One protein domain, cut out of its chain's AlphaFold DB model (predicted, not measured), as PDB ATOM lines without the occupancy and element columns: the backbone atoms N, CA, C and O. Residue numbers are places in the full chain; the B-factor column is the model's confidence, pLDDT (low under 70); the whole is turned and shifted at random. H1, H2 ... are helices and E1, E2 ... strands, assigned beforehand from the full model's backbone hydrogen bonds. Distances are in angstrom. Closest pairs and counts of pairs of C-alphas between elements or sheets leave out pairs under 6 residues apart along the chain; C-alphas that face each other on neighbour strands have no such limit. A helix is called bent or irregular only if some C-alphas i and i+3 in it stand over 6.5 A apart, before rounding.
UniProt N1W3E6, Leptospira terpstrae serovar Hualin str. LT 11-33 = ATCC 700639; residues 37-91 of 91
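AT A GLANCE: This is residues 37 to 91 of the 91 residues of a protein of Leptospira terpstrae serovar Hualin str. LT 11-33 = ATCC 700639 (UniProt N1W3E6). A small two-stranded hairpin, E1 and E2, is covered on one face by one long, kinked helix, H1, whose far end, residues 62 to 65, sticks out. The turn at residues 37 to 41 lies beyond H1, on the side away from the hairpin, and the stretch after it leads back to the first end of H1 at Ser 48. The printed part has 55 residues, with H1, E1 and E2 in that order; the sheet is antiparallel and the class mixed, with 26 residues in named elements, under half. It is only just loose, close to compact, with a radius of gyration of the C-alphas of 12.5 A, spanning 32 by 29 by 18 A.

IN THESE COORDINATES: Find E1, residues 73 to 76, and E2, residues 82 to 85. H1, residues 48 to 65, runs 26.2 A from C-alpha 48 at (117.892, 113.158, 164.114) to C-alpha 65 at (107.268, 113.964, 140.185).

HOW THE PARTS SIT: In the hairpin, N 75 and O 83 are within hydrogen-bond range at 2.8 A. The closest C-alphas of H1 and E1 are Ala 52 and Ile 73, 5.4 A; of H1 and E2, Ala 52 and Phe 85, 5.3 A. H1 has a kink of 38 degrees near residue 59 and is irregular, C-alphas 58 and 61 being 7.4 A apart; 12 of 14 O i to N i+4 pairs are within range.

THE WHOLE: The farthest C-alphas, Asp 37 and Pro 91, are 37.2 A apart. The printed part has no cut and no long link; pLDDT is under 70 at residues 89 to 91.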
ATOM      1  N   ASP A  37     118.080  98.560 164.107       93.19
ATOM      2  CA  ASP A  37     117.882  97.269 163.439       93.19
ATOM      3  C   ASP A  37     117.282  97.426 162.034       93.19
ATOM      4  O   ASP A  37     117.310  96.484 161.234       93.19
ATOM      5  N   HIS A  38     116.764  98.616 161.707       95.00
ATOM      6  CA  HIS A  38     116.223  98.906 160.388       95.00
ATOM      7  C   HIS A  38     117.343  98.836 159.331       95.00
ATOM      8  O   HIS A  38     118.412  99.423 159.533       95.00
ATOM      9  N   PRO A  39     117.129  98.160 158.181       94.81
ATOM     10  CA  PRO A  39     118.165  97.967 157.163       94.81
ATOM     11  C   PRO A  39     118.866  99.257 156.725       94.81
ATOM     12  O   PRO A  39     120.088  99.271 156.593       94.81
ATOM     13  N   ASP A  40     118.110 100.347 156.583       94.50
ATOM     14  CA  ASP A  40     118.638 101.639 156.122       94.50
ATOM     15  C   ASP A  40     119.504 102.376 157.157       94.50
ATOM     16  O   ASP A  40     120.185 103.339 156.809       94.50
ATOM     17  N   PHE A  41     119.500 101.929 158.414       95.50
ATOM     18  CA  PHE A  41     120.319 102.492 159.490       95.50
ATOM     19  C   PHE A  41     121.476 101.566 159.889       95.50
ATOM     20  O   PHE A  41     122.261 101.888 160.781       95.50
ATOM     21  N   LYS A  42     121.671 100.430 159.203       93.94
ATOM     22  CA  LYS A  42     122.819  99.561 159.481       93.94
ATOM     23  C   LYS A  42     124.138 100.276 159.195       93.94
ATOM     24  O   LYS A  42     124.421 100.676 158.071       93.94
ATOM     25  N   GLY A  43     124.973 100.390 160.228       91.00
ATOM     26  CA  GLY A  43     126.271 101.064 160.141       91.00
ATOM     27  C   GLY A  43     126.184 102.593 160.098       91.00
ATOM     28  O   GLY A  43     127.205 103.247 159.893       91.00
ATOM     29  N   ILE A  44     124.997 103.169 160.315       94.00
ATOM     30  CA  ILE A  44     124.767 104.612 160.389       94.00
ATOM     31  C   ILE A  44     124.110 104.911 161.734       94.00
ATOM     32  O   ILE A  44     123.078 104.343 162.065       94.00
ATOM     33  N   ASN A  45     124.684 105.830 162.510       94.75
ATOM     34  CA  ASN A  45     124.066 106.250 163.766       94.75
ATOM     35  C   ASN A  45     122.730 106.972 163.475       94.75
ATOM     36  O   ASN A  45     122.765 107.984 162.762       94.75
ATOM     37  N   PRO A  46     121.576 106.513 163.991       95.12
ATOM     38  CA  PRO A  46     120.264 107.101 163.713       95.12
ATOM     39  C   PRO A  46     120.023 108.395 164.514       95.12
ATOM     40  O   PRO A  46     119.022 108.531 165.211       95.12
ATOM     41  N   THR A  47     120.942 109.364 164.428       95.69
ATOM     42  CA  THR A  47     120.717 110.714 164.971       95.69
ATOM     43  C   THR A  47     119.607 111.416 164.194       95.69
ATOM     44  O   THR A  47     119.351 111.085 163.031       95.69
ATOM     45  N   SER A  48     118.976 112.432 164.784       96.50
ATOM     46  CA  SER A  48     117.892 113.158 164.114       96.50
ATOM     47  C   SER A  48     118.312 113.846 162.817       96.50
ATOM     48  O   SER A  48     117.509 113.920 161.889       96.50
ATOM     49  N   GLU A  49     119.567 114.279 162.674       97.19
ATOM     50  CA  GLU A  49     120.105 114.772 161.399       97.19
ATOM     51  C   GLU A  49     120.122 113.673 160.325       97.19
ATOM     52  O   GLU A  49     119.752 113.915 159.171       97.19
ATOM     53  N   ASN A  50     120.541 112.456 160.690       96.88
ATOM     54  CA  ASN A  50     120.584 111.321 159.770       96.88
ATOM     55  C   ASN A  50     119.177 110.820 159.428       96.88
ATOM     56  O   ASN A  50     118.918 110.501 158.268       96.88
ATOM     57  N   VAL A  51     118.250 110.835 160.387       97.06
ATOM     58  CA  VAL A  51     116.829 110.547 160.149       97.06
ATOM     59  C   VAL A  51     116.209 111.602 159.222       97.06
ATOM     60  O   VAL A  51     115.557 111.246 158.242       97.06
ATOM     61  N   ALA A  52     116.478 112.896 159.438       97.69
ATOM     62  CA  ALA A  52     116.015 113.973 158.557       97.69
ATOM     63  C   ALA A  52     116.514 113.788 157.114       97.69
ATOM     64  O   ALA A  52     115.762 113.948 156.147       97.69
ATOM     65  N   ARG A  53     117.791 113.411 156.961       97.00
ATOM     66  CA  ARG A  53     118.391 113.081 155.665       97.00
ATOM     67  C   ARG A  53     117.726 111.856 155.033       97.00
ATOM     68  O   ARG A  53     117.434 111.889 153.837       97.00
ATOM     69  N   TRP A  54     117.481 110.801 155.804       97.56
ATOM     70  CA  TRP A  54     116.822 109.584 155.328       97.56
ATOM     71  C   TRP A  54     115.416 109.880 154.785       97.56
ATOM     72  O   TRP A  54     115.121 109.527 153.642       97.56
ATOM     73  N   PHE A  55     114.606 110.658 155.514       97.38
ATOM     74  CA  PHE A  55     113.300 111.124 155.031       97.38
ATOM     75  C   PHE A  55     113.403 111.927 153.729       97.38
ATOM     76  O   PHE A  55     112.613 111.706 152.812       97.38
ATOM     77  N   TYR A  56     114.389 112.822 153.593       96.75
ATOM     78  CA  TYR A  56     114.599 113.543 152.333       96.75
ATOM     79  C   TYR A  56     114.828 112.579 151.160       96.75
ATOM     80  O   TYR A  56     114.185 112.714 150.118       96.75
ATOM     81  N   PHE A  57     115.715 111.591 151.316       96.12
ATOM     82  CA  PHE A  57     115.985 110.621 150.253       96.12
ATOM     83  C   PHE A  57     114.776 109.733 149.939       96.12
ATOM     84  O   PHE A  57     114.572 109.420 148.767       96.12
ATOM     85  N   GLY A  58     113.963 109.394 150.943       95.56
ATOM     86  CA  GLY A  58     112.729 108.631 150.764       95.56
ATOM     87  C   GLY A  58     111.603 109.401 150.061       95.56
ATOM     88  O   GLY A  58     110.775 108.774 149.404       95.56
ATOM     89  N   LEU A  59     111.588 110.737 150.167       94.12
ATOM     90  CA  LEU A  59     110.521 111.608 149.648       94.12
ATOM     91  C   LEU A  59     110.869 112.329 148.337       94.12
ATOM     92  O   LEU A  59     109.973 112.691 147.575       94.12
ATOM     93  N   LYS A  60     112.154 112.600 148.066       92.56
ATOM     94  CA  LYS A  60     112.564 113.534 146.998       92.56
ATOM     95  C   LYS A  60     112.069 113.159 145.598       92.56
ATOM     96  O   LYS A  60     111.877 114.054 144.784       92.56
ATOM     97  N   ALA A  61     111.901 111.869 145.300       90.75
ATOM     98  CA  ALA A  61     111.453 111.412 143.985       90.75
ATOM     99  C   ALA A  61     109.970 111.742 143.754       90.75
ATOM    100  O   ALA A  61     109.643 112.353 142.740       90.75
ATOM    101  N   ASP A  62     109.114 111.435 144.731       88.56
ATOM    102  CA  ASP A  62     107.666 111.685 144.667       88.56
ATOM    103  C   ASP A  62     107.341 113.180 144.738       88.56
ATOM    104  O   ASP A  62     106.431 113.683 144.075       88.56
ATOM    105  N   VAL A  63     108.138 113.929 145.507       87.31
ATOM    106  CA  VAL A  63     108.023 115.389 145.528       87.31
ATOM    107  C   VAL A  63     108.431 115.995 144.190       87.31
ATOM    108  O   VAL A  63     107.763 116.898 143.691       87.31
ATOM    109  N   LYS A  64     109.481 115.467 143.556       86.69
ATOM    110  CA  LYS A  64     109.912 115.926 142.234       86.69
ATOM    111  C   LYS A  64     108.922 115.545 141.125       86.69
ATOM    112  O   LYS A  64     108.775 116.317 140.182       86.69
ATOM    113  N   SER A  65     108.235 114.400 141.211       84.62
ATOM    114  CA  SER A  65     107.268 113.964 140.185       84.62
ATOM    115  C   SER A  65     106.013 114.835 140.111       84.62
ATOM    116  O   SER A  65     105.284 114.780 139.129       84.62
ATOM    117  N   SER A  66     105.768 115.638 141.143       79.44
ATOM    118  CA  SER A  66     104.689 116.624 141.222       79.44
ATOM    119  C   SER A  66     105.213 118.063 141.104       79.44
ATOM    120  O   SER A  66     104.562 119.000 141.560       79.44
ATOM    121  N   GLU A  67     106.406 118.230 140.513       80.88
ATOM    122  CA  GLU A  67     107.103 119.512 140.303       80.88
ATOM    123  C   GLU A  67     107.393 120.293 141.600       80.88
ATOM    124  O   GLU A  67     107.754 121.472 141.586       80.88
ATOM    125  N   GLY A  68     107.286 119.623 142.748       81.62
ATOM    126  CA  GLY A  68     107.618 120.178 144.046       81.62
ATOM    127  C   GLY A  68     109.109 120.118 144.355       81.62
ATOM    128  O   GLY A  68     109.912 119.437 143.713       81.62
ATOM    129  N   ARG A  69     109.480 120.812 145.432       87.12
ATOM    130  CA  ARG A  69     110.825 120.757 146.013       87.12
ATOM    131  C   ARG A  69     110.752 120.652 147.528       87.12
ATOM    132  O   ARG A  69     109.997 121.378 148.173       87.12
ATOM    133  N   ILE A  70     111.590 119.796 148.104       91.06
ATOM    134  CA  ILE A  70     111.773 119.728 149.555       91.06
ATOM    135  C   ILE A  70     112.803 120.785 149.936       91.06
ATOM    136  O   ILE A  70     113.965 120.683 149.555       91.06
ATOM    137  N   ARG A  71     112.382 121.809 150.682       93.69
ATOM    138  CA  ARG A  71     113.304 122.845 151.168       93.69
ATOM    139  C   ARG A  71     114.055 122.420 152.428       93.69
ATOM    140  O   ARG A  71     115.226 122.748 152.567       93.69
ATOM    141  N   ARG A  72     113.378 121.723 153.338       95.81
ATOM    142  CA  ARG A  72     113.924 121.280 154.621       95.81
ATOM    143  C   ARG A  72     113.098 120.109 155.146       95.81
ATOM    144  O   ARG A  72     111.878 120.130 155.005       95.81
ATOM    145  N   ILE A  73     113.755 119.139 155.771       97.12
ATOM    146  CA  ILE A  73     113.126 118.158 156.664       97.12
ATOM    147  C   ILE A  73     113.539 118.503 158.093       97.12
ATOM    148  O   ILE A  73     114.722 118.735 158.334       97.12
ATOM    149  N   VAL A  74     112.582 118.548 159.019       97.56
ATOM    150  CA  VAL A  74     112.815 118.850 160.438       97.56
ATOM    151  C   VAL A  74     112.321 117.676 161.274       97.56
ATOM    152  O   VAL A  74     111.196 117.221 161.080       97.56
ATOM    153  N   ILE A  75     113.158 117.200 162.191       97.44
ATOM    154  CA  ILE A  75     112.844 116.155 163.163       97.44
ATOM    155  C   ILE A  75     112.841 116.799 164.543       97.44
ATOM    156  O   ILE A  75     113.812 117.452 164.916       97.44
ATOM    157  N   HIS A  76     111.746 116.629 165.279       96.94
ATOM    158  CA  HIS A  76     111.614 117.078 166.662       96.94
ATOM    159  C   HIS A  76     111.794 115.867 167.581       96.94
ATOM    160  O   HIS A  76     110.968 114.958 167.561       96.94
ATOM    161  N   GLU A  77     112.860 115.850 168.382       90.38
ATOM    162  CA  GLU A  77     113.076 114.812 169.411       90.38
ATOM    163  C   GLU A  77     112.242 115.078 170.668       90.38
ATOM    164  O   GLU A  77     111.954 114.185 171.461       90.38
ATOM    165  N   GLY A  78     111.848 116.336 170.847       91.75
ATOM    166  CA  GLY A  78     110.991 116.798 171.919       91.75
ATOM    167  C   GLY A  78     110.457 118.195 171.610       91.75
ATOM    168  O   GLY A  78     110.633 118.693 170.497       91.75
ATOM    169  N   PRO A  79     109.821 118.851 172.592       91.94
ATOM    170  CA  PRO A  79     109.208 120.163 172.387       91.94
ATOM    171  C   PRO A  79     110.208 121.241 171.946       91.94
ATOM    172  O   PRO A  79     109.903 122.032 171.060       91.94
ATOM    173  N   GLU A  80     111.414 121.222 172.523       94.06
ATOM    174  CA  GLU A  80     112.429 122.275 172.346       94.06
ATOM    175  C   GLU A  80     113.637 121.837 171.501       94.06
ATOM    176  O   GLU A  80     114.429 122.670 171.067       94.06
ATOM    177  N   ASN A  81     113.799 120.530 171.264       94.69
ATOM    178  CA  ASN A  81     114.967 119.976 170.580       94.69
ATOM    179  C   ASN A  81     114.587 119.508 169.178       94.69
ATOM    180  O   ASN A  81     113.695 118.669 169.011       94.69
ATOM    181  N   LEU A  82     115.298 120.028 168.179       97.19
ATOM    182  CA  LEU A  82     115.129 119.645 166.786       97.19
ATOM    183  C   LEU A  82     116.470 119.500 166.077       97.19
ATOM    184  O   LEU A  82     117.446 120.169 166.415       97.19
ATOM    185  N   ALA A  83     116.469 118.683 165.033       97.50
ATOM    186  CA  ALA A  83     117.518 118.632 164.032       97.50
ATOM    187  C   ALA A  83     116.889 118.723 162.640       97.50
ATOM    188  O   ALA A  83     115.704 118.430 162.451       97.50
ATOM    189  N   PHE A  84     117.661 119.144 161.642       97.50
ATOM    190  CA  PHE A  84     117.134 119.296 160.293       97.50
ATOM    191  C   PHE A  84     118.142 118.910 159.217       97.50
ATOM    192  O   PHE A  84     119.353 118.935 159.417       97.50
ATOM    193  N   PHE A  85     117.608 118.597 158.040       97.56
ATOM    194  CA  PHE A  85     118.370 118.436 156.813       97.56
ATOM    195  C   PHE A  85     117.847 119.410 155.756       97.56
ATOM    196  O   PHE A  85     116.646 119.450 155.472       97.56
ATOM    197  N   GLU A  86     118.754 120.180 155.158       96.88
ATOM    198  CA  GLU A  86     118.485 121.037 154.004       96.88
ATOM    199  C   GLU A  86     119.298 120.534 152.809       96.88
ATOM    200  O   GLU A  86     120.528 120.507 152.884       96.88
ATOM    201  N   PRO A  87     118.655 120.110 151.707       93.50
ATOM    202  CA  PRO A  87     119.388 119.785 150.497       93.50
ATOM    203  C   PRO A  87     119.988 121.060 149.897       93.50
ATOM    204  O   PRO A  87     119.304 122.079 149.774       93.50
ATOM    205  N   ASN A  88     121.246 120.985 149.460       85.12
ATOM    206  CA  ASN A  88     121.807 122.003 148.579       85.12
ATOM    207  C   ASN A  88     121.040 121.943 147.258       85.12
ATOM    208  O   ASN A  88     121.206 121.014 146.467       85.12
ATOM    209  N   LEU A  89     120.154 122.911 147.058       66.44
ATOM    210  CA  LEU A  89     119.525 123.150 145.772       66.44
ATOM    211  C   LEU A  89     120.599 123.819 144.912       66.44
ATOM    212  O   LEU A  89     120.942 124.974 145.171       66.44
ATOM    213  N   GLU A  90     121.190 123.087 143.963       57.91
ATOM    214  CA  GLU A  90     121.946 123.762 142.904       57.91
ATOM    215  C   GLU A  90     121.010 124.763 142.196       57.91
ATOM    216  O   GLU A  90     119.812 124.472 142.078       57.91
ATOM    217  N   PRO A  91     121.519 125.958 141.840       52.12
ATOM    218  CA  PRO A  91     120.714 127.056 141.309       52.12
ATOM    219  C   PRO A  91     120.005 126.729 139.993       52.12
ATOM    220  O   PRO A  91     120.569 125.972 139.172       52.12
TER     221      PRO A  91